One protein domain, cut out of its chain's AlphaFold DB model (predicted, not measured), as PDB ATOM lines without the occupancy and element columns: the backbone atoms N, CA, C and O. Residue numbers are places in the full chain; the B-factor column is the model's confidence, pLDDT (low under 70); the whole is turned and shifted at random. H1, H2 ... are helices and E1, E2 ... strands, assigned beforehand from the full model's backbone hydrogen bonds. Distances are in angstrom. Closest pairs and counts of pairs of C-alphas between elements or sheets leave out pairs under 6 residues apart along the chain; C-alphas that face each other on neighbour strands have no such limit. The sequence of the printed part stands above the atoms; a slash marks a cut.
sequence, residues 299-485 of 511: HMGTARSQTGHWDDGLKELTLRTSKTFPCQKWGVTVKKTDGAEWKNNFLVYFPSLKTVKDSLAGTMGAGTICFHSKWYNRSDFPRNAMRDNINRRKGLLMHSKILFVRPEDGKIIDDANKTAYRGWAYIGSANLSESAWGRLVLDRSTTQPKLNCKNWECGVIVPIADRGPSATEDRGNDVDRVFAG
ATOM      1  N   HIS A 299      20.268 -37.449 -23.221       92.12
ATOM      2  CA  HIS A 299      20.683 -38.710 -23.831       92.12
ATOM      3  C   HIS A 299      22.204 -38.841 -23.834       92.12
ATOM      4  O   HIS A 299      22.926 -37.922 -24.219       92.12
ATOM      5  N   MET A 300      22.703 -40.003 -23.418       89.81
ATOM      6  CA  MET A 300      24.133 -40.326 -23.368       89.81
ATOM      7  C   MET A 300      24.393 -41.682 -24.029       89.81
ATOM      8  O   MET A 300      23.471 -42.476 -24.227       89.81
ATOM      9  N   GLY A 301      25.653 -41.962 -24.366       86.06
ATOM     10  CA  GLY A 301      26.039 -43.232 -24.986       86.06
ATOM     11  C   GLY A 301      25.324 -43.469 -26.319       86.06
ATOM     12  O   GLY A 301      25.224 -42.561 -27.139       86.06
ATOM     13  N   THR A 302      24.810 -44.681 -26.534       83.00
ATOM     14  CA  THR A 302      24.128 -45.079 -27.779       83.00
ATOM     15  C   THR A 302      22.751 -44.443 -27.960       83.00
ATOM     16  O   THR A 302      22.326 -44.244 -29.091       83.00
ATOM     17  N   ALA A 303      22.063 -44.057 -26.880       82.88
ATOM     18  CA  ALA A 303      20.780 -43.350 -26.985       82.88
ATOM     19  C   ALA A 303      20.940 -41.990 -27.687       82.88
ATOM     20  O   ALA A 303      20.043 -41.518 -28.378       82.88
ATOM     21  N   ARG A 304      22.128 -41.387 -27.559       85.25
ATOM     22  CA  ARG A 304      22.502 -40.119 -28.191       85.25
ATOM     23  C   ARG A 304      22.504 -40.182 -29.720       85.25
ATOM     24  O   ARG A 304      22.222 -39.180 -30.354       85.25
ATOM     25  N   SER A 305      22.850 -41.331 -30.302       81.25
ATOM     26  CA  SER A 305      22.913 -41.517 -31.759       81.25
ATOM     27  C   SER A 305      21.584 -41.969 -32.367       81.25
ATOM     28  O   SER A 305      21.528 -42.251 -33.557       81.25
ATOM     29  N   GLN A 306      20.535 -42.108 -31.552       83.75
ATOM     30  CA  GLN A 306      19.223 -42.607 -31.976       83.75
ATOM     31  C   GLN A 306      18.163 -41.504 -32.052       83.75
ATOM     32  O   GLN A 306      17.027 -41.785 -32.414       83.75
ATOM     33  N   THR A 307      18.475 -40.266 -31.662       89.00
ATOM     34  CA  THR A 307      17.493 -39.181 -31.646       89.00
ATOM     35  C   THR A 307      18.153 -37.809 -31.747       89.00
ATOM     36  O   THR A 307      19.310 -37.648 -31.369       89.00
ATOM     37  N   GLY A 308      17.395 -36.809 -32.199       83.12
ATOM     38  CA  GLY A 308      17.846 -35.426 -32.283       83.12
ATOM     39  C   GLY A 308      18.697 -35.179 -33.524       83.12
ATOM     40  O   GLY A 308      18.178 -35.229 -34.639       83.12
ATOM     41  N   HIS A 309      19.980 -34.875 -33.314       73.25
ATOM     42  CA  HIS A 309      20.912 -34.490 -34.372       73.25
ATOM     43  C   HIS A 309      20.926 -35.476 -35.552       73.25
ATOM     44  O   HIS A 309      20.804 -36.689 -35.400       73.25
ATOM     45  N   TRP A 310      21.115 -34.913 -36.745       68.06
ATOM     46  CA  TRP A 310      21.247 -35.621 -38.024       68.06
ATOM     47  C   TRP A 310      22.583 -36.360 -38.188       68.06
ATOM     48  O   TRP A 310      22.715 -37.189 -39.086       68.06
ATOM     49  N   ASP A 311      23.567 -36.063 -37.343       79.25
ATOM     50  CA  ASP A 311      24.858 -36.737 -37.254       79.25
ATOM     51  C   ASP A 311      25.218 -37.019 -35.785       79.25
ATOM     52  O   ASP A 311      24.419 -36.823 -34.866       79.25
ATOM     53  N   ASP A 312      26.441 -37.487 -35.533       82.62
ATOM     54  CA  ASP A 312      26.908 -37.685 -34.165       82.62
ATOM     55  C   ASP A 312      27.240 -36.371 -33.430       82.62
ATOM     56  O   ASP A 312      27.604 -36.439 -32.259       82.62
ATOM     57  N   GLY A 313      27.150 -35.193 -34.054       87.75
ATOM     58  CA  GLY A 313      27.433 -33.882 -33.464       87.75
ATOM     59  C   GLY A 313      28.840 -33.689 -32.876       87.75
ATOM     60  O   GLY A 313      29.130 -32.627 -32.320       87.75
ATOM     61  N   LEU A 314      29.737 -34.681 -32.953       91.19
ATOM     62  CA  LEU A 314      31.015 -34.661 -32.236       91.19
ATOM     63  C   LEU A 314      31.991 -33.670 -32.861       91.19
ATOM     64  O   LEU A 314      32.779 -33.058 -32.138       91.19
ATOM     65  N   LYS A 315      31.928 -33.470 -34.183       91.69
ATOM     66  CA  LYS A 315      32.724 -32.443 -34.873       91.69
ATOM     67  C   LYS A 315      32.371 -31.045 -34.379       91.69
ATOM     68  O   LYS A 315      33.263 -30.309 -33.972       91.69
ATOM     69  N   GLU A 316      31.083 -30.711 -34.354       91.19
ATOM     70  CA  GLU A 316      30.582 -29.417 -33.878       91.19
ATOM     71  C   GLU A 316      30.950 -29.188 -32.406       91.19
ATOM     72  O   GLU A 316      31.551 -28.166 -32.070       91.19
ATOM     73  N   LEU A 317      30.717 -30.184 -31.542       92.94
ATOM     74  CA  LEU A 317      31.105 -30.116 -30.132       92.94
ATOM     75  C   LEU A 317      32.616 -29.899 -29.966       92.94
ATOM     76  O   LEU A 317      33.043 -29.094 -29.134       92.94
ATOM     77  N   THR A 318      33.437 -30.602 -30.748       94.06
ATOM     78  CA  THR A 318      34.899 -30.469 -30.698       94.06
ATOM     79  C   THR A 318      35.341 -29.091 -31.176       94.06
ATOM     80  O   THR A 318      36.197 -28.491 -30.530       94.06
ATOM     81  N   LEU A 319      34.747 -28.566 -32.252       93.38
ATOM     82  CA  LEU A 319      35.013 -27.221 -32.766       93.38
ATOM     83  C   LEU A 319      34.692 -26.149 -31.722       93.38
ATOM     84  O   LEU A 319      35.547 -25.318 -31.428       93.38
ATOM     85  N   ARG A 320      33.501 -26.205 -31.115       92.19
ATOM     86  CA  ARG A 320      33.045 -25.225 -30.116       92.19
ATOM     87  C   ARG A 320      33.879 -25.240 -28.833       92.19
ATOM     88  O   ARG A 320      34.074 -24.199 -28.221       92.19
ATOM     89  N   THR A 321      34.345 -26.410 -28.394       92.56
ATOM     90  CA  THR A 321      34.993 -26.579 -27.073       92.56
ATOM     91  C   THR A 321      36.522 -26.573 -27.109       92.56
ATOM     92  O   THR A 321      37.169 -26.790 -26.081       92.56
ATOM     93  N   SER A 322      37.137 -26.378 -28.277       93.12
ATOM     94  CA  SER A 322      38.594 -26.449 -28.426       93.12
ATOM     95  C   SER A 322      39.198 -25.075 -28.684       93.12
ATOM     96  O   SER A 322      38.726 -24.324 -29.529       93.12
ATOM     97  N   LYS A 323      40.276 -24.758 -27.958       94.00
ATOM     98  CA  LYS A 323      41.017 -23.490 -28.088       94.00
ATOM     99  C   LYS A 323      42.190 -23.583 -29.072       94.00
ATOM    100  O   LYS A 323      42.673 -22.567 -29.559       94.00
ATOM    101  N   THR A 324      42.647 -24.797 -29.379       94.38
ATOM    102  CA  THR A 324      43.782 -25.075 -30.270       94.38
ATOM    103  C   THR A 324      43.353 -25.962 -31.434       94.38
ATOM    104  O   THR A 324      42.471 -26.809 -31.287       94.38
ATOM    105  N   PHE A 325      43.972 -25.759 -32.602       94.38
ATOM    106  CA  PHE A 325      43.646 -26.475 -33.836       94.38
ATOM    107  C   PHE A 325      44.924 -26.897 -34.584       94.38
ATOM    108  O   PHE A 325      45.883 -26.124 -34.590       94.38
ATOM    109  N   PRO A 326      44.944 -28.069 -35.253       94.38
ATOM    110  CA  PRO A 326      43.871 -29.067 -35.310       94.38
ATOM    111  C   PRO A 326      43.639 -29.739 -33.948       94.38
ATOM    112  O   PRO A 326      44.572 -29.904 -33.167       94.38
ATOM    113  N   CYS A 327      42.393 -30.106 -33.654       95.00
ATOM    114  CA  CYS A 327      42.028 -30.770 -32.403       95.00
ATOM    115  C   CYS A 327      41.501 -32.173 -32.684       95.00
ATOM    116  O   CYS A 327      40.719 -32.355 -33.614       95.00
ATOM    117  N   GLN A 328      41.898 -33.147 -31.866       94.88
ATOM    118  CA  GLN A 328      41.395 -34.513 -31.935       94.88
ATOM    119  C   GLN A 328      40.748 -34.897 -30.603       94.88
ATOM    120  O   GLN A 328      41.430 -34.987 -29.582       94.88
ATOM    121  N   LYS A 329      39.431 -35.125 -30.606       91.69
ATOM    122  CA  LYS A 329      38.652 -35.562 -29.435       91.69
ATOM    123  C   LYS A 329      37.527 -36.490 -29.879       91.69
ATOM    124  O   LYS A 329      37.027 -36.363 -30.987       91.69
ATOM    125  N   TRP A 330      37.148 -37.444 -29.026       90.38
ATOM    126  CA  TRP A 330      36.045 -38.393 -29.275       90.38
ATOM    127  C   TRP A 330      36.082 -39.080 -30.656       90.38
ATOM    128  O   TRP A 330      35.045 -39.363 -31.242       90.38
ATOM    129  N   GLY A 331      37.282 -39.349 -31.181       90.06
ATOM    130  CA  GLY A 331      37.465 -40.010 -32.477       90.06
ATOM    131  C   GLY A 331      37.307 -39.108 -33.706       90.06
ATOM    132  O   GLY A 331      37.472 -39.596 -34.819       90.06
ATOM    133  N   VAL A 332      37.053 -37.806 -33.530       92.56
ATOM    134  CA  VAL A 332      37.005 -36.830 -34.625       92.56
ATOM    135  C   VAL A 332      38.217 -35.905 -34.586       92.56
ATOM    136  O   VAL A 332      38.682 -35.512 -33.515       92.56
ATOM    137  N   THR A 333      38.717 -35.544 -35.765       95.12
ATOM    138  CA  THR A 333      39.749 -34.517 -35.939       95.12
ATOM    139  C   THR A 333      39.118 -33.319 -36.624       95.12
ATOM    140  O   THR A 333      38.489 -33.488 -37.669       95.12
ATOM    141  N   VAL A 334      39.295 -32.128 -36.050       95.69
ATOM    142  CA  VAL A 334      38.717 -30.883 -36.566       95.69
ATOM    143  C   VAL A 334      39.770 -29.797 -36.780       95.69
ATOM    144  O   VAL A 334      40.726 -29.666 -36.007       95.69
ATOM    145  N   LYS A 335      39.585 -28.988 -37.822       95.69
ATOM    146  CA  LYS A 335      40.336 -27.756 -38.108       95.69
ATOM    147  C   LYS A 335      39.444 -26.544 -37.852       95.69
ATOM    148  O   LYS A 335      38.238 -26.623 -38.022       95.69
ATOM    149  N   LYS A 336      40.036 -25.386 -37.540       92.19
ATOM    150  CA  LYS A 336      39.285 -24.139 -37.274       92.19
ATOM    151  C   LYS A 336      38.345 -23.724 -38.419       92.19
ATOM    152  O   LYS A 336      37.374 -23.016 -38.190       92.19
ATOM    153  N   THR A 337      38.657 -24.132 -39.646       92.12
ATOM    154  CA  THR A 337      37.886 -23.824 -40.854       92.12
ATOM    155  C   THR A 337      36.794 -24.844 -41.169       92.12
ATOM    156  O   THR A 337      36.068 -24.632 -42.133       92.12
ATOM    157  N   ASP A 338      36.694 -25.954 -40.432       91.50
ATOM    158  CA  ASP A 338      35.711 -26.993 -40.744       91.50
ATOM    159  C   ASP A 338      34.288 -26.450 -40.610       91.50
ATOM    160  O   ASP A 338      33.949 -25.756 -39.648       91.50
ATOM    161  N   GLY A 339      33.456 -26.765 -41.600       85.06
ATOM    162  CA  GLY A 339      32.092 -26.278 -41.700       85.06
ATOM    163  C   GLY A 339      31.979 -24.888 -42.319       85.06
ATOM    164  O   GLY A 339      30.873 -24.517 -42.684       85.06
ATOM    165  N   ALA A 340      33.054 -24.110 -42.502       88.12
ATOM    166  CA  ALA A 340      32.967 -22.741 -43.029       88.12
ATOM    167  C   ALA A 340      32.246 -22.629 -44.391       88.12
ATOM    168  O   ALA A 340      31.679 -21.578 -44.697       88.12
ATOM    169  N   GLU A 341      32.221 -23.711 -45.173       87.44
ATOM    170  CA  GLU A 341      31.476 -23.861 -46.424       87.44
ATOM    171  C   GLU A 341      29.959 -23.660 -46.278       87.44
ATOM    172  O   GLU A 341      29.298 -23.258 -47.238       87.44
ATOM    173  N   TRP A 342      29.396 -23.854 -45.076       88.62
ATOM    174  CA  TRP A 342      27.961 -23.687 -44.830       88.62
ATOM    175  C   TRP A 342      27.475 -22.287 -45.222       88.62
ATOM    176  O   TRP A 342      26.350 -22.141 -45.692       88.62
ATOM    177  N   LYS A 343      28.335 -21.263 -45.107       86.50
ATOM    178  CA  LYS A 343      28.006 -19.863 -45.422       86.50
ATOM    179  C   LYS A 343      27.551 -19.651 -46.868       86.50
ATOM    180  O   LYS A 343      26.814 -18.703 -47.122       86.50
ATOM    181  N   ASN A 344      27.990 -20.517 -47.781       86.56
ATOM    182  CA  ASN A 344      27.631 -20.465 -49.199       86.56
ATOM    183  C   ASN A 344      26.596 -21.537 -49.580       86.56
ATOM    184  O   ASN A 344      25.924 -21.400 -50.597       86.56
ATOM    185  N   ASN A 345      26.446 -22.574 -48.750       89.06
ATOM    186  CA  ASN A 345      25.711 -23.795 -49.092       89.06
ATOM    187  C   ASN A 345      24.442 -24.016 -48.249       89.06
ATOM    188  O   ASN A 345      23.722 -24.990 -48.464       89.06
ATOM    189  N   PHE A 346      24.144 -23.123 -47.301       92.62
ATOM    190  CA  PHE A 346      22.990 -23.223 -46.412       92.62
ATOM    191  C   PHE A 346      22.144 -21.947 -46.460       92.62
ATOM    192  O   PHE A 346      22.611 -20.861 -46.120       92.62
ATOM    193  N   LEU A 347      20.879 -22.089 -46.861       94.06
ATOM    194  CA  LEU A 347      19.918 -20.991 -46.950       94.06
ATOM    195  C   LEU A 347      18.721 -21.253 -46.035       94.06
ATOM    196  O   LEU A 347      18.152 -22.345 -46.043       94.06
ATOM    197  N   VAL A 348      18.306 -20.229 -45.293       95.62
ATOM    198  CA  VAL A 348      17.174 -20.273 -44.362       95.62
ATOM    199  C   VAL A 348      16.049 -19.403 -44.899       95.62
ATOM    200  O   VAL A 348      16.222 -18.207 -45.108       95.62
ATOM    201  N   TYR A 349      14.884 -20.004 -45.108       96.12
ATOM    202  CA  TYR A 349      13.718 -19.319 -45.653       96.12
ATOM    203  C   TYR A 349      12.781 -18.951 -44.509       96.12
ATOM    204  O   TYR A 349      12.200 -19.829 -43.870       96.12
ATOM    205  N   PHE A 350      12.607 -17.654 -44.268       96.06
ATOM    206  CA  PHE A 350      11.680 -17.135 -43.264       96.06
ATOM    207  C   PHE A 350      10.909 -15.923 -43.826       96.06
ATOM    208  O   PHE A 350      11.489 -15.138 -44.576       96.06
ATOM    209  N   PRO A 351       9.600 -15.758 -43.569       95.44
ATOM    210  CA  PRO A 351       8.840 -14.684 -44.206       95.44
ATOM    211  C   PRO A 351       9.282 -13.303 -43.701       95.44
ATOM    212  O   PRO A 351       9.531 -13.105 -42.512       95.44
ATOM    213  N   SER A 352       9.358 -12.335 -44.611       95.50
ATOM    214  CA  SER A 352       9.514 -10.923 -44.264       95.50
ATOM    215  C   SER A 352       8.230 -10.344 -43.670       95.50
ATOM    216  O   SER A 352       7.130 -10.864 -43.883       95.50
ATOM    217  N   LEU A 353       8.353  -9.203 -42.987       94.44
ATOM    218  CA  LEU A 353       7.199  -8.415 -42.554       94.44
ATOM    219  C   LEU A 353       6.280  -8.073 -43.737       94.44
ATOM    220  O   LEU A 353       5.057  -8.156 -43.632       94.44
ATOM    221  N   LYS A 354       6.868  -7.730 -44.889       93.94
ATOM    222  CA  LYS A 354       6.120  -7.434 -46.111       93.94
ATOM    223  C   LYS A 354       5.335  -8.655 -46.592       93.94
ATOM    224  O   LYS A 354       4.145  -8.536 -46.863       93.94
ATOM    225  N   THR A 355       5.966  -9.827 -46.644       94.38
ATOM    226  CA  THR A 355       5.310 -11.090 -47.016       94.38
ATOM    227  C   THR A 355       4.142 -11.423 -46.086       94.38
ATOM    228  O   THR A 355       3.098 -11.879 -46.553       94.38
ATOM    229  N   VAL A 356       4.281 -11.157 -44.784       94.00
ATOM    230  CA  VAL A 356       3.194 -11.326 -43.808       94.00
ATOM    231  C   VAL A 356       2.054 -10.333 -44.042       94.00
ATOM    232  O   VAL A 356       0.901 -10.761 -44.142       94.00
ATOM    233  N   LYS A 357       2.350  -9.037 -44.193       93.19
ATOM    234  CA  LYS A 357       1.349  -7.989 -44.465       93.19
ATOM    235  C   LYS A 357       0.584  -8.225 -45.768       93.19
ATOM    236  O   LYS A 357      -0.628  -8.042 -45.797       93.19
ATOM    237  N   ASP A 358       1.277  -8.686 -46.806       93.06
ATOM    238  CA  ASP A 358       0.698  -8.980 -48.122       93.06
ATOM    239  C   ASP A 358      -0.027 -10.340 -48.176       93.06
ATOM    240  O   ASP A 358      -0.631 -10.697 -49.197       93.06
ATOM    241  N   SER A 359       0.047 -11.137 -47.106       91.69
ATOM    242  CA  SER A 359      -0.691 -12.390 -47.010       91.69
ATOM    243  C   SER A 359      -2.191 -12.133 -46.856       91.69
ATOM    244  O   SER A 359      -2.622 -11.096 -46.360       91.69
ATOM    245  N   LEU A 360      -3.021 -13.101 -47.248       87.69
ATOM    246  CA  LEU A 360      -4.475 -12.941 -47.162       87.69
ATOM    247  C   LEU A 360      -4.996 -12.758 -45.734       87.69
ATOM    248  O   LEU A 360      -6.051 -12.160 -45.550       87.69
ATOM    249  N   ALA A 361      -4.288 -13.308 -44.748       84.38
ATOM    250  CA  ALA A 361      -4.645 -13.194 -43.340       84.38
ATOM    251  C   ALA A 361      -3.906 -12.035 -42.640       84.38
ATOM    252  O   ALA A 361      -4.096 -11.832 -41.440       84.38
ATOM    253  N   GLY A 362      -3.071 -11.281 -43.369       90.06
ATOM    254  CA  GLY A 362      -2.228 -10.224 -42.819       90.06
ATOM    255  C   GLY A 362      -1.362 -10.703 -41.648       90.06
ATOM    256  O   GLY A 362      -1.017 -11.880 -41.533       90.06
ATOM    257  N   THR A 363      -1.054  -9.786 -40.731       90.38
ATOM    258  CA  THR A 363      -0.294 -10.067 -39.499       90.38
ATOM    259  C   THR A 363      -1.009 -11.041 -38.561       90.38
ATOM    260  O   THR A 363      -0.361 -11.857 -37.909       90.38
ATOM    261  N   MET A 364      -2.347 -11.051 -38.563       85.31
ATOM    262  CA  MET A 364      -3.154 -11.989 -37.772       85.31
ATOM    263  C   MET A 364      -2.939 -13.453 -38.185       85.31
ATOM    264  O   MET A 364      -3.103 -14.358 -37.368       85.31
ATOM    265  N   GLY A 365      -2.544 -13.699 -39.439       82.31
ATOM    266  CA  GLY A 365      -2.212 -15.029 -39.949       82.31
ATOM    267  C   GLY A 365      -0.826 -15.543 -39.562       82.31
ATOM    268  O   GLY A 365      -0.530 -16.702 -39.828       82.31
ATOM    269  N   ALA A 366       0.024 -14.712 -38.954       87.56
ATOM    270  CA  ALA A 366       1.399 -15.062 -38.603       87.56
ATOM    271  C   ALA A 366       1.586 -15.391 -37.111       87.56
ATOM    272  O   ALA A 366       2.716 -15.496 -36.637       87.56
ATOM    273  N   GLY A 367       0.495 -15.600 -36.363       84.06
ATOM    274  CA  GLY A 367       0.531 -15.872 -34.920       84.06
ATOM    275  C   GLY A 367       1.253 -17.167 -34.509       84.06
ATOM    276  O   GLY A 367       1.535 -17.367 -33.333       84.06
ATOM    277  N   THR A 368       1.557 -18.048 -35.462       81.81
ATOM    278  CA  THR A 368       2.322 -19.295 -35.268       81.81
ATOM    279  C   THR A 368       3.754 -19.205 -35.809       81.81
ATOM    280  O   THR A 368       4.514 -20.172 -35.736       81.81
ATOM    281  N   ILE A 369       4.130 -18.056 -36.376       89.44
ATOM    282  CA  ILE A 369       5.423 -17.816 -37.014       89.44
ATOM    283  C   ILE A 369       6.249 -16.950 -36.068       89.44
ATOM    284  O   ILE A 369       6.145 -15.725 -36.066       89.44
ATOM    285  N   CYS A 370       7.057 -17.611 -35.245       91.06
ATOM    286  CA  CYS A 370       7.771 -16.968 -34.150       91.06
ATOM    287  C   CYS A 370       9.243 -16.727 -34.493       91.06
ATOM    288  O   CYS A 370       9.997 -17.678 -34.700       91.06
ATOM    289  N   PHE A 371       9.659 -15.463 -34.492       94.06
ATOM    290  CA  PHE A 371      11.060 -15.048 -34.526       94.06
ATOM    291  C   PHE A 371      11.188 -13.672 -33.862       94.06
ATOM    292  O   PHE A 371      10.271 -12.869 -33.979       94.06
ATOM    293  N   HIS A 372      12.282 -13.413 -33.145       93.81
ATOM    294  CA  HIS A 372      12.472 -12.169 -32.390       93.81
ATOM    295  C   HIS A 372      13.631 -11.350 -32.946       93.81
ATOM    296  O   HIS A 372      14.689 -11.905 -33.273       93.81
ATOM    297  N   SER A 373      13.464 -10.027 -32.969       94.50
ATOM    298  CA  SER A 373      14.479  -9.108 -33.486       94.50
ATOM    299  C   SER A 373      15.764  -9.151 -32.670       94.50
ATOM    300  O   SER A 373      16.848  -9.066 -33.245       94.50
ATOM    301  N   LYS A 374      15.674  -9.389 -31.352       94.81
ATOM    302  CA  LYS A 374      16.847  -9.494 -30.470       94.81
ATOM    303  C   LYS A 374      17.858 -10.536 -30.946       94.81
ATOM    304  O   LYS A 374      19.052 -10.322 -30.796       94.81
ATOM    305  N   TRP A 375      17.397 -11.636 -31.550       93.81
ATOM    306  CA  TRP A 375      18.273 -12.666 -32.114       93.81
ATOM    307  C   TRP A 375      18.798 -12.256 -33.483       93.81
ATOM    308  O   TRP A 375      19.996 -12.345 -33.733       93.81
ATOM    309  N   TYR A 376      17.908 -11.772 -34.355       93.31
ATOM    310  CA  TYR A 376      18.270 -11.369 -35.710       93.31
ATOM    311  C   TYR A 376      19.280 -10.219 -35.735       93.31
ATOM    312  O   TYR A 376      20.117 -10.179 -36.631       93.31
ATOM    313  N   ASN A 377      19.209  -9.298 -34.771       93.06
ATOM    314  CA  ASN A 377      20.025  -8.087 -34.709       93.06
ATOM    315  C   ASN A 377      21.406  -8.298 -34.077       93.06
ATOM    316  O   ASN A 377      22.243  -7.401 -34.168       93.06
ATOM    317  N   ARG A 378      21.698  -9.469 -33.489       95.81
ATOM    318  CA  ARG A 378      23.039  -9.737 -32.944       95.81
ATOM    319  C   ARG A 378      24.104  -9.632 -34.035       95.81
ATOM    320  O   ARG A 378      23.860  -9.972 -35.195       95.81
ATOM    321  N   SER A 379      25.296  -9.157 -33.694       94.75
ATOM    322  CA  SER A 379      26.395  -8.994 -34.658       94.75
ATOM    323  C   SER A 379      26.842 -10.326 -35.276       94.75
ATOM    324  O   SER A 379      27.209 -10.354 -36.449       94.75
ATOM    325  N   ASP A 380      26.736 -11.417 -34.516       91.62
ATOM    326  CA  ASP A 380      27.106 -12.787 -34.883       91.62
ATOM    327  C   ASP A 380      26.013 -13.556 -35.650       91.62
ATOM    328  O   ASP A 380      26.283 -14.635 -36.184       91.62
ATOM    329  N   PHE A 381      24.791 -13.018 -35.749       93.06
ATOM    330  CA  PHE A 381      23.701 -13.689 -36.452       93.06
ATOM    331  C   PHE A 381      23.966 -13.736 -37.971       93.06
ATOM    332  O   PHE A 381      24.244 -12.698 -38.586       93.06
ATOM    333  N   PRO A 382      23.822 -14.899 -38.632       92.38
ATOM    334  CA  PRO A 382      24.187 -15.065 -40.035       92.38
ATOM    335  C   PRO A 382      23.104 -14.578 -40.997       92.38
ATOM    336  O   PRO A 382      22.473 -15.346 -41.726       92.38
ATOM    337  N   ARG A 383      22.894 -13.260 -41.020       92.44
ATOM    338  CA  ARG A 383      21.885 -12.600 -41.863       92.44
ATOM    339  C   ARG A 383      22.030 -12.942 -43.351       92.44
ATOM    340  O   ARG A 383      21.022 -13.045 -44.040       92.44
ATOM    341  N   ASN A 384      23.253 -13.189 -43.827       91.31
ATOM    342  CA  ASN A 384      23.547 -13.546 -45.220       91.31
ATOM    343  C   ASN A 384      22.920 -14.879 -45.671       91.31
ATOM    344  O   ASN A 384      22.727 -15.077 -46.869       91.31
ATOM    345  N   ALA A 385      22.598 -15.785 -44.743       93.44
ATOM    346  CA  ALA A 385      21.956 -17.062 -45.054       93.44
ATOM    347  C   ALA A 385      20.428 -16.945 -45.190       93.44
ATOM    348  O   ALA A 385      19.786 -17.847 -45.725       93.44
ATOM    349  N   MET A 386      19.825 -15.852 -44.720       94.69
ATOM    350  CA  MET A 386      18.372 -15.704 -44.695       94.69
ATOM    351  C   MET A 386      17.812 -15.272 -46.056       94.69
ATOM    352  O   MET A 386      18.427 -14.485 -46.776       94.69
ATOM    353  N   ARG A 387      16.630 -15.773 -46.411       95.25
ATOM    354  CA  ARG A 387      15.865 -15.420 -47.615       95.25
ATOM    355  C   ARG A 387      14.391 -15.245 -47.262       95.25
ATOM    356  O   ARG A 387      13.895 -15.907 -46.346       95.25
ATOM    357  N   ASP A 388      13.689 -14.385 -47.995       95.81
ATOM    358  CA  ASP A 388      12.248 -14.201 -47.801       95.81
ATOM    359  C   ASP A 388      11.473 -15.462 -48.215       95.81
ATOM    360  O   ASP A 388      11.661 -16.008 -49.304       95.81
ATOM    361  N   ASN A 389      10.584 -15.943 -47.347       94.88
ATOM    362  CA  ASN A 389       9.823 -17.168 -47.577       94.88
ATOM    363  C   ASN A 389       8.491 -16.896 -48.285       94.88
ATOM    364  O   ASN A 389       7.421 -16.900 -47.669       94.88
ATOM    365  N   ILE A 390       8.558 -16.680 -49.595       93.94
ATOM    366  CA  ILE A 390       7.389 -16.376 -50.425       93.94
ATOM    367  C   ILE A 390       6.778 -17.673 -50.951       93.94
ATOM    368  O   ILE A 390       7.454 -18.492 -51.572       93.94
ATOM    369  N   ASN A 391       5.479 -17.877 -50.723       92.00
ATOM    370  CA  ASN A 391       4.765 -19.033 -51.260       92.00
ATOM    371  C   ASN A 391       4.428 -18.826 -52.740       92.00
ATOM    372  O   ASN A 391       3.801 -17.826 -53.091       92.00
ATOM    373  N   ARG A 392       4.701 -19.829 -53.587       89.88
ATOM    374  CA  ARG A 392       4.301 -19.826 -55.011       89.88
ATOM    375  C   ARG A 392       2.797 -19.628 -55.196       89.88
ATOM    376  O   ARG A 392       2.334 -19.084 -56.195       89.88
ATOM    377  N   ARG A 393       2.003 -20.061 -54.214       86.38
ATOM    378  CA  ARG A 393       0.592 -19.693 -54.093       86.38
ATOM    379  C   ARG A 393       0.507 -18.338 -53.397       86.38
ATOM    380  O   ARG A 393       0.300 -18.277 -52.185       86.38
ATOM    381  N   LYS A 394       0.628 -17.269 -54.197       86.81
ATOM    382  CA  LYS A 394       0.598 -15.855 -53.779       86.81
ATOM    383  C   LYS A 394      -0.342 -15.615 -52.604       86.81
ATOM    384  O   LYS A 394      -1.505 -15.983 -52.714       86.81
ATOM    385  N   GLY A 395       0.125 -14.977 -51.533       85.06
ATOM    386  CA  GLY A 395      -0.685 -14.561 -50.379       85.06
ATOM    387  C   GLY A 395      -0.942 -15.642 -49.319       85.06
ATOM    388  O   GLY A 395      -1.782 -15.429 -48.450       85.06
ATOM    389  N   LEU A 396      -0.289 -16.807 -49.404       87.19
ATOM    390  CA  LEU A 396      -0.301 -17.821 -48.341       87.19
ATOM    391  C   LEU A 396       1.010 -17.782 -47.552       87.19
ATOM    392  O   LEU A 396       2.079 -17.685 -48.150       87.19
ATOM    393  N   LEU A 397       0.924 -17.942 -46.234       89.31
ATOM    394  CA  LEU A 397       2.084 -18.182 -45.372       89.31
ATOM    395  C   LEU A 397       2.375 -19.683 -45.272       89.31
ATOM    396  O   LEU A 397       1.539 -20.509 -45.630       89.31
ATOM    397  N   MET A 398       3.581 -20.056 -44.848       87.56
ATOM    398  CA  MET A 398       3.995 -21.457 -44.726       87.56
ATOM    399  C   MET A 398       4.349 -21.784 -43.282       87.56
ATOM    400  O   MET A 398       5.274 -21.205 -42.728       87.56
ATOM    401  N   HIS A 399       3.668 -22.782 -42.721       87.00
ATOM    402  CA  HIS A 399       3.999 -23.357 -41.414       87.00
ATOM    403  C   HIS A 399       4.678 -24.740 -41.527       87.00
ATOM    404  O   HIS A 399       4.945 -25.396 -40.519       87.00
ATOM    405  N   SER A 400       4.959 -25.209 -42.750       88.69
ATOM    406  CA  SER A 400       5.672 -26.473 -42.996       88.69
ATOM    407  C   SER A 400       7.174 -26.309 -42.759       88.69
ATOM    408  O   SER A 400       7.744 -25.309 -43.187       88.69
ATOM    409  N   LYS A 401       7.818 -27.301 -42.132       93.69
ATOM    410  CA  LYS A 401       9.269 -27.333 -41.919       93.69
ATOM    411  C   LYS A 401       9.853 -28.388 -42.844       93.69
ATOM    412  O   LYS A 401       9.522 -29.570 -42.741       93.69
ATOM    413  N   ILE A 402      10.641 -27.927 -43.811       94.50
ATOM    414  CA  ILE A 402      11.169 -28.757 -44.890       94.50
ATOM    415  C   ILE A 402      12.646 -28.423 -45.065       94.50
ATOM    416  O   ILE A 402      12.996 -27.249 -45.167       94.50
ATOM    417  N   LEU A 403      13.497 -29.446 -45.125       95.31
ATOM    418  CA  LEU A 403      14.899 -29.293 -45.520       95.31
ATOM    419  C   LEU A 403      15.056 -29.906 -46.906       95.31
ATOM    420  O   LEU A 403      14.633 -31.040 -47.115       95.31
ATOM    421  N   PHE A 404      15.668 -29.176 -47.831       94.44
ATOM    422  CA  PHE A 404      16.027 -29.671 -49.157       94.44
ATOM    423  C   PHE A 404      17.546 -29.772 -49.236       94.44
ATOM    424  O   PHE A 404      18.228 -28.755 -49.145       94.44
ATOM    425  N   VAL A 405      18.077 -30.985 -49.399       93.12
ATOM    426  CA  VAL A 405      19.524 -31.231 -49.393       93.12
ATOM    427  C   VAL A 405      19.941 -31.956 -50.658       93.12
ATOM    428  O   VAL A 405      19.362 -32.973 -51.035       93.12
ATOM    429  N   ARG A 406      20.961 -31.425 -51.326       90.44
ATOM    430  CA  ARG A 406      21.500 -31.955 -52.579       90.44
ATOM    431  C   ARG A 406      23.020 -31.771 -52.611       90.44
ATOM    432  O   ARG A 406      23.499 -30.805 -52.017       90.44
ATOM    433  N   PRO A 407      23.770 -32.673 -53.261       86.62
ATOM    434  CA  PRO A 407      25.194 -32.468 -53.483       86.62
ATOM    435  C   PRO A 407      25.417 -31.290 -54.442       86.62
ATOM    436  O   PRO A 407      24.603 -31.059 -55.336       86.62
ATOM    437  N   GLU A 408      26.518 -30.565 -54.246       78.00
ATOM    438  CA  GLU A 408      26.973 -29.506 -55.158       78.00
ATOM    439  C   GLU A 408      27.355 -30.103 -56.520       78.00
ATOM    440  O   GLU A 408      26.852 -29.666 -57.553       78.00
ATOM    441  N   ASP A 409      28.115 -31.204 -56.502       67.44
ATOM    442  CA  ASP A 409      28.564 -31.912 -57.696       67.44
ATOM    443  C   ASP A 409      28.043 -33.358 -57.726       67.44
ATOM    444  O   ASP A 409      28.500 -34.242 -56.999       67.44
ATOM    445  N   GLY A 410      27.096 -33.637 -58.622       71.88
ATOM    446  CA  GLY A 410      26.755 -35.003 -59.020       71.88
ATOM    447  C   GLY A 410      25.628 -35.667 -58.227       71.88
ATOM    448  O   GLY A 410      24.501 -35.177 -58.181       71.88
ATOM    449  N   LYS A 411      25.886 -36.885 -57.744       78.56
ATOM    450  CA  LYS A 411      24.885 -37.795 -57.169       78.56
ATOM    451  C   LYS A 411      25.484 -38.496 -55.958       78.56
ATOM    452  O   LYS A 411      26.657 -38.853 -55.966       78.56
ATOM    453  N   ILE A 412      24.660 -38.739 -54.951       80.75
ATOM    454  CA  ILE A 412      24.992 -39.610 -53.826       80.75
ATOM    455  C   ILE A 412      24.806 -41.048 -54.312       80.75
ATOM    456  O   ILE A 412      23.717 -41.402 -54.757       80.75
ATOM    457  N   ILE A 413      25.851 -41.865 -54.265       76.12
ATOM    458  CA  ILE A 413      25.783 -43.281 -54.640       76.12
ATOM    459  C   ILE A 413      25.667 -44.090 -53.347       76.12
ATOM    460  O   ILE A 413      26.442 -43.853 -52.424       76.12
ATOM    461  N   ASP A 414      24.675 -44.982 -53.251       72.81
ATOM    462  CA  ASP A 414      24.524 -45.835 -52.066       72.81
ATOM    463  C   ASP A 414      25.735 -46.763 -51.854       72.81
ATOM    464  O   ASP A 414      26.464 -47.076 -52.794       72.81
ATOM    465  N   ASP A 415      25.930 -47.238 -50.619       63.00
ATOM    466  CA  ASP A 415      27.079 -48.077 -50.233       63.00
ATOM    467  C   ASP A 415      27.184 -49.392 -51.030       63.00
ATOM    468  O   ASP A 415      28.237 -50.030 -51.067       63.00
ATOM    469  N   ALA A 416      26.097 -49.818 -51.683       66.56
ATOM    470  CA  ALA A 416      26.072 -51.001 -52.532       66.56
ATOM    471  C   ALA A 416      26.337 -50.685 -54.019       66.56
ATOM    472  O   ALA A 416      26.312 -51.610 -54.835       66.56
ATOM    473  N   ASN A 417      26.572 -49.417 -54.383       66.00
ATOM    474  CA  ASN A 417      26.610 -48.894 -55.752       66.00
ATOM    475  C   ASN A 417      25.364 -49.245 -56.595       66.00
ATOM    476  O   ASN A 417      25.438 -49.329 -57.821       66.00
ATOM    477  N   LYS A 418      24.212 -49.484 -55.959       71.19
ATOM    478  CA  LYS A 418      22.972 -49.934 -56.616       71.19
ATOM    479  C   LYS A 418      22.048 -48.786 -56.984       71.19
ATOM    480  O   LYS A 418      21.358 -48.866 -57.998       71.19
ATOM    481  N   THR A 419      22.036 -47.732 -56.176       77.62
ATOM    482  CA  THR A 419      21.100 -46.615 -56.324       77.62
ATOM    483  C   THR A 419      21.844 -45.295 -56.251       77.62
ATOM    484  O   THR A 419      22.562 -45.025 -55.289       77.62
ATOM    485  N   ALA A 420      21.643 -44.455 -57.262       86.44
ATOM    486  CA  ALA A 420      22.087 -43.071 -57.234       86.44
ATOM    487  C   ALA A 420      20.936 -42.168 -56.771       86.44
ATOM    488  O   ALA A 420      19.791 -42.332 -57.195       86.44
ATOM    489  N   TYR A 421      21.243 -41.189 -55.930       88.81
ATOM    490  CA  TYR A 421      20.319 -40.186 -55.419       88.81
ATOM    491  C   TYR A 421      20.802 -38.787 -55.798       88.81
ATOM    492  O   TYR A 421      21.989 -38.480 -55.727       88.81
ATOM    493  N   ARG A 422      19.874 -37.909 -56.176       90.31
ATOM    494  CA  ARG A 422      20.153 -36.488 -56.459       90.31
ATOM    495  C   ARG A 422      20.077 -35.602 -55.216       90.31
ATOM    496  O   ARG A 422      20.332 -34.409 -55.297       90.31
ATOM    497  N   GLY A 423      19.683 -36.170 -54.082       91.88
ATOM    498  CA  GLY A 423      19.459 -35.453 -52.837       91.88
ATOM    499  C   GLY A 423      18.436 -36.163 -51.963       91.88
ATOM    500  O   GLY A 423      18.004 -37.280 -52.256       91.88
ATOM    501  N   TRP A 424      18.024 -35.495 -50.898       93.69
ATOM    502  CA  TRP A 424      16.978 -35.939 -49.988       93.69
ATOM    503  C   TRP A 424      16.254 -34.730 -49.400       93.69
ATOM    504  O   TRP A 424      16.784 -33.618 -49.373       93.69
ATOM    505  N   ALA A 425      15.019 -34.940 -48.956       95.25
ATOM    506  CA  ALA A 425      14.244 -33.913 -48.281       95.25
ATOM    507  C   ALA A 425      13.740 -34.409 -46.929       95.25
ATOM    508  O   ALA A 425      13.236 -35.525 -46.831       95.25
ATOM    509  N   TYR A 426      13.840 -33.572 -45.902       95.81
ATOM    510  CA  TYR A 426      13.153 -33.781 -44.629       95.81
ATOM    511  C   TYR A 426      11.792 -33.095 -44.676       95.81
ATOM    512  O   TYR A 426      11.712 -31.939 -45.087       95.81
ATOM    513  N   ILE A 427      10.745 -33.778 -44.219       94.81
ATOM    514  CA  ILE A 427       9.419 -33.205 -43.983       94.81
ATOM    515  C   ILE A 427       9.007 -33.574 -42.561       94.81
ATOM    516  O   ILE A 427       8.849 -34.758 -42.257       94.81
ATOM    517  N   GLY A 428       8.816 -32.588 -41.688       94.00
ATOM    518  CA  GLY A 428       8.451 -32.863 -40.300       94.00
ATOM    519  C   GLY A 428       8.090 -31.629 -39.487       94.00
ATOM    520  O   GLY A 428       7.710 -30.591 -40.034       94.00
ATOM    521  N   SER A 429       8.160 -31.777 -38.167       93.38
ATOM    522  CA  SER A 429       7.731 -30.758 -37.206       93.38
ATOM    523  C   SER A 429       8.846 -29.809 -36.754       93.38
ATOM    524  O   SER A 429       8.549 -28.671 -36.385       93.38
ATOM    525  N   ALA A 430      10.110 -30.237 -36.830       93.88
ATOM    526  CA  ALA A 430      11.230 -29.539 -36.212       93.88
ATOM    527  C   ALA A 430      11.522 -28.185 -36.879       93.88
ATOM    528  O   ALA A 430      11.886 -28.113 -38.055       93.88
ATOM    529  N   ASN A 431      11.403 -27.104 -36.105       94.31
ATOM    530  CA  ASN A 431      11.918 -25.786 -36.485       94.31
ATOM    531  C   ASN A 431      13.453 -25.777 -36.513       94.31
ATOM    532  O   ASN A 431      14.104 -26.672 -35.974       94.31
ATOM    533  N   LEU A 432      14.050 -24.736 -37.101       94.12
ATOM    534  CA  LEU A 432      15.495 -24.511 -37.025       94.12
ATOM    535  C   LEU A 432      15.868 -23.943 -35.646       94.12
ATOM    536  O   LEU A 432      16.132 -22.754 -35.493       94.12
ATOM    537  N   SER A 433      15.829 -24.797 -34.624       92.00
ATOM    538  CA  SER A 433      16.171 -24.440 -33.251       92.00
ATOM    539  C   SER A 433      16.899 -25.569 -32.533       92.00
ATOM    540  O   SER A 433      16.656 -26.755 -32.765       92.00
ATOM    541  N   GLU A 434      17.743 -25.188 -31.579       91.94
ATOM    542  CA  GLU A 434      18.389 -26.124 -30.660       91.94
ATOM    543  C   GLU A 434      17.363 -26.941 -29.861       91.94
ATOM    544  O   GLU A 434      17.556 -28.123 -29.608       91.94
ATOM    545  N   SER A 435      16.232 -26.343 -29.481       91.81
ATOM    546  CA  SER A 435      15.184 -27.053 -28.742       91.81
ATOM    547  C   SER A 435      14.602 -28.236 -29.520       91.81
ATOM    548  O   SER A 435      14.283 -29.256 -28.903       91.81
ATOM    549  N   ALA A 436      14.492 -28.100 -30.845       93.44
ATOM    550  CA  ALA A 436      13.905 -29.084 -31.744       93.44
ATOM    551  C   ALA A 436      14.896 -30.188 -32.145       93.44
ATOM    552  O   ALA A 436      14.516 -31.353 -32.194       93.44
ATOM    553  N   TRP A 437      16.163 -29.847 -32.397       93.50
ATOM    554  CA  TRP A 437      17.183 -30.804 -32.866       93.50
ATOM    555  C   TRP A 437      18.120 -31.310 -31.762       93.50
ATOM    556  O   TRP A 437      18.736 -32.367 -31.888       93.50
ATOM    557  N   GLY A 438      18.161 -30.598 -30.641       92.88
ATOM    558  CA  GLY A 438      19.017 -30.852 -29.492       92.88
ATOM    559  C   GLY A 438      20.350 -30.099 -29.535       92.88
ATOM    560  O   GLY A 438      20.742 -29.539 -30.555       92.88
ATOM    561  N   ARG A 439      21.042 -30.095 -28.390       92.56
ATOM    562  CA  ARG A 439      22.409 -29.574 -28.217       92.56
ATOM    563  C   ARG A 439      23.293 -30.635 -27.596       92.56
ATOM    564  O   ARG A 439      22.940 -31.192 -26.553       92.56
ATOM    565  N   LEU A 440      24.471 -30.863 -28.164       93.12
ATOM    566  CA  LEU A 440      25.510 -31.614 -27.466       93.12
ATOM    567  C   LEU A 440      26.211 -30.721 -26.441       93.12
ATOM    568  O   LEU A 440      26.743 -29.663 -26.766       93.12
ATOM    569  N   VAL A 441      26.276 -31.191 -25.205       92.31
ATOM    570  CA  VAL A 441      27.024 -30.569 -24.113       92.31
ATOM    571  C   VAL A 441      27.965 -31.588 -23.484       92.31
ATOM    572  O   VAL A 441      27.791 -32.796 -23.648       92.31
ATOM    573  N   LEU A 442      28.965 -31.109 -22.751       93.19
ATOM    574  CA  LEU A 442      29.775 -31.980 -21.910       93.19
ATOM    575  C   LEU A 442      29.074 -32.166 -20.575       93.19
ATOM    576  O   LEU A 442      28.651 -31.206 -19.931       93.19
ATOM    577  N   ASP A 443      28.933 -33.415 -20.159       91.62
ATOM    578  CA  ASP A 443      28.482 -33.705 -18.816       91.62
ATOM    579  C   ASP A 443      29.529 -33.228 -17.798       91.62
ATOM    580  O   ASP A 443      30.697 -33.601 -17.887       91.62
ATOM    581  N   ARG A 444      29.111 -32.412 -16.822       90.00
ATOM    582  CA  ARG A 444      30.024 -31.780 -15.851       90.00
ATOM    583  C   ARG A 444      30.799 -32.801 -15.010       90.00
ATOM    584  O   ARG A 444      31.918 -32.521 -14.604       90.00
ATOM    585  N   SER A 445      30.215 -33.974 -14.753       91.50
ATOM    586  CA  SER A 445      30.821 -34.994 -13.890       91.50
ATOM    587  C   SER A 445      31.718 -35.964 -14.656       91.50
ATOM    588  O   SER A 445      32.809 -36.300 -14.208       91.50
ATOM    589  N   THR A 446      31.268 -36.411 -15.827       91.12
ATOM    590  CA  THR A 446      31.952 -37.458 -16.598       91.12
ATOM    591  C   THR A 446      32.790 -36.907 -17.743       91.12
ATOM    592  O   THR A 446      33.572 -37.646 -18.338       91.12
ATOM    593  N   THR A 447      32.634 -35.622 -18.083       90.69
ATOM    594  CA  THR A 447      33.199 -34.962 -19.275       90.69
ATOM    595  C   THR A 447      32.834 -35.654 -20.594       90.69
ATOM    596  O   THR A 447      33.470 -35.437 -21.626       90.69
ATOM    597  N   GLN A 448      31.792 -36.491 -20.579       91.00
ATOM    598  CA  GLN A 448      31.311 -37.204 -21.756       91.00
ATOM    599  C   GLN A 448      30.266 -36.383 -22.522       91.00
ATOM    600  O   GLN A 448      29.505 -35.631 -21.905       91.00
ATOM    601  N   PRO A 449      30.176 -36.542 -23.855       92.56
ATOM    602  CA  PRO A 449      29.129 -35.918 -24.652       92.56
ATOM    603  C   PRO A 449      27.729 -36.382 -24.228       92.56
ATOM    604  O   PRO A 449      27.431 -37.579 -24.188       92.56
ATOM    605  N   LYS A 450      26.851 -35.414 -23.975       92.94
ATOM    606  CA  LYS A 450      25.447 -35.583 -23.603       92.94
ATOM    607  C   LYS A 450      24.582 -34.726 -24.522       92.94
ATOM    608  O   LYS A 450      24.823 -33.532 -24.652       92.94
ATOM    609  N   LEU A 451      23.586 -35.327 -25.160       93.50
ATOM    610  CA  LEU A 451      22.612 -34.618 -25.985       93.50
ATOM    611  C   LEU A 451      21.437 -34.182 -25.114       93.50
ATOM    612  O   LEU A 451      20.818 -35.018 -24.464       93.50
ATOM    613  N   ASN A 452      21.112 -32.896 -25.131       93.81
ATOM    614  CA  ASN A 452      19.925 -32.358 -24.482       93.81
ATOM    615  C   ASN A 452      18.906 -31.937 -25.539       93.81
ATOM    616  O   ASN A 452      19.214 -31.115 -26.398       93.81
ATOM    617  N   CYS A 453      17.689 -32.457 -25.438       93.50
ATOM    618  CA  CYS A 453      16.568 -32.133 -26.311       93.50
ATOM    619  C   CYS A 453      15.433 -31.543 -25.469       93.50
ATOM    620  O   CYS A 453      14.962 -32.186 -24.529       93.50
ATOM    621  N   LYS A 454      14.988 -30.322 -25.787       94.44
ATOM    622  CA  LYS A 454      13.893 -29.664 -25.046       94.44
ATOM    623  C   LYS A 454      12.514 -30.080 -25.571       94.44
ATOM    624  O   LYS A 454      11.565 -30.146 -24.792       94.44
ATOM    625  N   ASN A 455      12.418 -30.397 -26.862       94.19
ATOM    626  CA  ASN A 455      11.165 -30.729 -27.532       94.19
ATOM    627  C   ASN A 455      11.062 -32.212 -27.905       94.19
ATOM    628  O   ASN A 455      12.035 -32.965 -27.861       94.19
ATOM    629  N   TRP A 456       9.852 -32.590 -28.315       95.12
ATOM    630  CA  TRP A 456       9.572 -33.818 -29.044       95.12
ATOM    631  C   TRP A 456       9.258 -33.456 -30.487       95.12
ATOM    632  O   TRP A 456       8.357 -32.656 -30.728       95.12
ATOM    633  N   GLU A 457       9.985 -34.036 -31.431       95.75
ATOM    634  CA  GLU A 457       9.821 -33.755 -32.857       95.75
ATOM    635  C   GLU A 457       9.809 -35.062 -33.640       95.75
ATOM    636  O   GLU A 457      10.432 -36.044 -33.233       95.75
ATOM    637  N   CYS A 458       9.131 -35.085 -34.783       95.81
ATOM    638  CA  CYS A 458       9.240 -36.197 -35.716       95.81
ATOM    639  C   CYS A 458       9.072 -35.736 -37.164       95.81
ATOM    640  O   CYS A 458       8.541 -34.662 -37.458       95.81
ATOM    641  N   GLY A 459       9.564 -36.550 -38.088       95.56
ATOM    642  CA  GLY A 459       9.481 -36.301 -39.513       95.56
ATOM    643  C   GLY A 459       9.997 -37.475 -40.326       95.56
ATOM    644  O   GLY A 459      10.366 -38.522 -39.793       95.56
ATOM    645  N   VAL A 460      10.015 -37.292 -41.639       95.75
ATOM    646  CA  VAL A 460      10.443 -38.311 -42.595       95.75
ATOM    647  C   VAL A 460      11.508 -37.735 -43.513       95.75
ATOM    648  O   VAL A 460      11.338 -36.640 -44.049       95.75
ATOM    649  N   ILE A 461      12.587 -38.491 -43.728       95.06
ATOM    650  CA  ILE A 461      13.526 -38.247 -44.823       95.06
ATOM    651  C   ILE A 461      13.056 -39.017 -46.054       95.06
ATOM    652  O   ILE A 461      12.875 -40.237 -46.029       95.06
ATOM    653  N   VAL A 462      12.890 -38.277 -47.145       94.56
ATOM    654  CA  VAL A 462      12.496 -38.760 -48.463       94.56
ATOM    655  C   VAL A 462      13.696 -38.658 -49.400       94.56
ATOM    656  O   VAL A 462      14.068 -37.543 -49.779       94.56
ATOM    657  N   PRO A 463      14.319 -39.779 -49.800       93.38
ATOM    658  CA  PRO A 463      15.409 -39.731 -50.758       93.38
ATOM    659  C   PRO A 463      14.888 -39.470 -52.175       93.38
ATOM    660  O   PRO A 463      13.817 -39.938 -52.574       93.38
ATOM    661  N   ILE A 464      15.675 -38.746 -52.963       92.31
ATOM    662  CA  ILE A 464      15.354 -38.390 -54.343       92.31
ATOM    663  C   ILE A 464      16.178 -39.269 -55.276       92.31
ATOM    664  O   ILE A 464      17.324 -38.954 -55.595       92.31
ATOM    665  N   ALA A 465      15.605 -40.400 -55.690       88.56
ATOM    666  CA  ALA A 465      16.265 -41.321 -56.611       88.56
ATOM    667  C   ALA A 465      16.570 -40.638 -57.952       88.56
ATOM    668  O   ALA A 465      15.719 -39.955 -58.528       88.56
ATOM    669  N   ASP A 466      17.772 -40.859 -58.468       85.06
ATOM    670  CA  ASP A 466      18.149 -40.451 -59.809       85.06
ATOM    671  C   ASP A 466      17.496 -41.380 -60.838       85.06
ATOM    672  O   ASP A 466      17.813 -42.561 -60.928       85.06
ATOM    673  N   ARG A 467      16.565 -40.838 -61.625       76.25
ATOM    674  CA  ARG A 467      15.837 -41.593 -62.658       76.25
ATOM    675  C   ARG A 467      16.449 -41.445 -64.056       76.25
ATOM    676  O   ARG A 467      15.799 -41.789 -65.038       76.25
ATOM    677  N   GLY A 468      17.680 -40.939 -64.148       69.00
ATOM    678  CA  GLY A 468      18.306 -40.572 -65.417       69.00
ATOM    679  C   GLY A 468      17.734 -39.271 -66.003       69.00
ATOM    680  O   GLY A 468      16.945 -38.594 -65.339       69.00
ATOM    681  N   PRO A 469      18.160 -38.881 -67.217       61.44
ATOM    682  CA  PRO A 469      17.716 -37.646 -67.853       61.44
ATOM    683  C   PRO A 469      16.214 -37.687 -68.169       61.44
ATOM    684  O   PRO A 469      15.762 -38.487 -68.986       61.44
ATOM    685  N   SER A 470      15.432 -36.813 -67.530       54.50
ATOM    686  CA  SER A 470      14.037 -36.549 -67.917       54.50
ATOM    687  C   SER A 470      13.978 -35.477 -69.012       54.50
ATOM    688  O   SER A 470      14.712 -34.494 -68.960       54.50
ATOM    689  N   ALA A 471      13.035 -35.586 -69.954       48.03
ATOM    690  CA  ALA A 471      12.773 -34.575 -70.993       48.03
ATOM    691  C   ALA A 471      12.357 -33.186 -70.440       48.03
ATOM    692  O   ALA A 471      12.207 -32.227 -71.191       48.03
ATOM    693  N   THR A 472      12.157 -33.078 -69.122       49.56
ATOM    694  CA  THR A 472      11.841 -31.848 -68.381       49.56
ATOM    695  C   THR A 472      13.062 -31.187 -67.727       49.56
ATOM    696  O   THR A 472      12.891 -30.197 -67.020       49.56
ATOM    697  N   GLU A 473      14.280 -31.715 -67.916       51.09
ATOM    698  CA  GLU A 473      15.492 -31.228 -67.233       51.09
ATOM    699  C   GLU A 473      15.954 -29.818 -67.637       51.09
ATOM    700  O   GLU A 473      16.743 -29.226 -66.905       51.09
ATOM    701  N   ASP A 474      15.410 -29.246 -68.713       50.31
ATOM    702  CA  ASP A 474      15.846 -27.952 -69.268       50.31
ATOM    703  C   ASP A 474      15.048 -26.721 -68.793       50.31
ATOM    704  O   ASP A 474      15.293 -25.611 -69.268       50.31
ATOM    705  N   ARG A 475      14.048 -26.859 -67.905       50.25
ATOM    706  CA  ARG A 475      13.117 -25.744 -67.594       50.25
ATOM    707  C   ARG A 475      12.791 -25.543 -66.112       50.25
ATOM    708  O   ARG A 475      11.629 -25.348 -65.760       50.25
ATOM    709  N   GLY A 476      13.791 -25.550 -65.239       57.19
ATOM    710  CA  GLY A 476      13.593 -25.222 -63.825       57.19
ATOM    711  C   GLY A 476      14.876 -24.772 -63.144       57.19
ATOM    712  O   GLY A 476      15.970 -25.091 -63.603       57.19
ATOM    713  N   ASN A 477      14.741 -24.032 -62.042       71.94
ATOM    714  CA  ASN A 477      15.870 -23.803 -61.146       71.94
ATOM    715  C   ASN A 477      16.352 -25.141 -60.553       71.94
ATOM    716  O   ASN A 477      15.679 -26.172 -60.622       71.94
ATOM    717  N   ASP A 478      17.534 -25.115 -59.957       78.00
ATOM    718  CA  ASP A 478      18.243 -26.324 -59.552       78.00
ATOM    719  C   ASP A 478      17.527 -27.113 -58.426       78.00
ATOM    720  O   ASP A 478      17.518 -28.343 -58.407       78.00
ATOM    721  N   VAL A 479      16.803 -26.420 -57.539       85.62
ATOM    722  CA  VAL A 479      15.949 -27.056 -56.519       85.62
ATOM    723  C   VAL A 479      14.734 -27.732 -57.162       85.62
ATOM    724  O   VAL A 479      14.447 -28.891 -56.871       85.62
ATOM    725  N   ASP A 480      14.035 -27.072 -58.084       84.88
ATOM    726  CA  ASP A 480      12.895 -27.667 -58.787       84.88
ATOM    727  C   ASP A 480      13.305 -28.876 -59.626       84.88
ATOM    728  O   ASP A 480      12.608 -29.894 -59.617       84.88
ATOM    729  N   ARG A 481      14.459 -28.792 -60.299       83.19
ATOM    730  CA  ARG A 481      15.013 -29.891 -61.099       83.19
ATOM    731  C   ARG A 481      15.232 -31.150 -60.261       83.19
ATOM    732  O   ARG A 481      14.996 -32.253 -60.754       83.19
ATOM    733  N   VAL A 482      15.689 -30.998 -59.019       87.44
ATOM    734  CA  VAL A 482      15.939 -32.128 -58.116       87.44
ATOM    735  C   VAL A 482      14.643 -32.599 -57.455       87.44
ATOM    736  O   VAL A 482      14.331 -33.787 -57.496       87.44
ATOM    737  N   PHE A 483      13.863 -31.695 -56.860       90.81
ATOM    738  CA  PHE A 483      12.827 -32.085 -55.903       90.81
ATOM    739  C   PHE A 483      11.409 -32.122 -56.469       90.81
ATOM    740  O   PHE A 483      10.650 -32.999 -56.061       90.81
ATOM    741  N   ALA A 484      11.034 -31.250 -57.415       82.44
ATOM    742  CA  ALA A 484       9.623 -30.991 -57.742       82.44
ATOM    743  C   ALA A 484       8.836 -32.228 -58.220       82.44
ATOM    744  O   ALA A 484       7.621 -32.302 -58.025       82.44
ATOM    745  N   GLY A 485       9.514 -33.221 -58.807       83.12
ATOM    746  CA  GLY A 485       8.905 -34.490 -59.226       83.12
ATOM    747  C   GLY A 485       8.573 -35.463 -58.084       83.12
ATOM    748  O   GLY A 485       7.788 -36.389 -58.283       83.12
TER     749      GLY A 485
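What this domain is: This is residues 299 to 485 of the 511 residues of a protein of Uncinocarpus reesii (strain UAMH 1704) (UniProt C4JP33). The model is a three-part shape: an antiparallel sheet E5-E6-E9 with H8 across one face, a lobe in which H2 lies between the small hairpins E1-E2 and E7-E8, and a part with the short parallel pair E3 and E4 and, farther out, the helices H4 and H5. H7 sits where the lobe meets the sheet. The printed part has 187 residues, with named elements in the order H1 H2 E1 E2 H3 E3 H4 H5 H6 E4 E5 E6 H7 E7 E8 E9 H8; under half of the residues are in them, and the class is mixed, helices and strands. It is only just loose, close to compact, with a radius of gyration of the C-alphas of 19.5 A and spans of 53 by 47 by 30 A.

Where its parts are: H1, residues 301 to 305, begins at C-alpha 301 (26.039, -43.232, -24.986). H2 is residues 314 to 321, 10.4 A long, E1 327 to 329, E2 332 to 334, H3 342 to 345 and E3 348 to 350. H4 is 353 to 357, H5 362 to 366, H6 373 to 376 and E4 386 to 388. E5, 401 to 405, measures 13.3 A; E6, 420 to 428, measures 24.0 A and bends by 52 degrees at residue 423. H7 is 434 to 437, E7 439 to 442, E8 449 to 453, 13.2 A, and E9 457 to 465, 25.7 A. H8, 478 to 483, ends at C-alpha 483 (12.827, -32.085, -55.903).

How they stand to each other: In the sheet, N 405 and O 424 of the hairpin E5 and E6 are 2.9 A apart, and N 462 of E9 and O 425 of E6 2.8 A, both within hydrogen-bond range. H8 is on this sheet at a height of 8.5 A, only just over E6 with 3 of its C-alphas, and runs across the strands at 74 degrees to E6 on the local plane. The closest C-alphas of H7 and E9, Ala 436 and Glu 457, are 6.3 A apart; those of H7 and E8, Ser 435 and Cys 453, 5.8 A. In the hairpin E7 and E8, N 441 and O 450 are 2.8 A apart; the closest C-alphas of H1 and E8, Arg 304 and Leu 451, are 5.9 A apart. The closest C-alphas of H2 and E7, Leu 317 and Leu 440, are 6.4 A apart, and those of H2 and E2, Lys 315 and Val 332, 6.1 A. In the hairpin E1 and E2, N 334 and O 327 are 2.8 A apart. H3 is apart from E4 and E5. E3, H4, H5, H6 and E4 make a strand-helix-strand unit, two parallel neighbour strands with helices between them along the chain; N 387 and O 348 are 2.8 A apart. H4 and H5 touch only at the corner, by Val 356 and Gly 362, whose C-alphas are 5.6 A apart, and H6 is apart from both. Every O i to N i+4 pair is within hydrogen-bond range in H2, H4 and H8; H1 and H5 have 0 of 1 such pairs each within range, beside 2 of 2 O i to N i+3 pairs each, and H3, H6 and H7, with 4 residues each, are too short for any O i to N i+4 pair.

The domain as a whole: The C-alphas of Ser 445 and Ala 471, the two farthest apart, are 59.9 A apart. The printed part has no cut; the links E4 to E5, E5 to E6 and E9 to H8 are long. The mean pLDDT of the printed part is 87.8, and it is under 70 at residues 310, 409, 415 to 417 and 468 to 476.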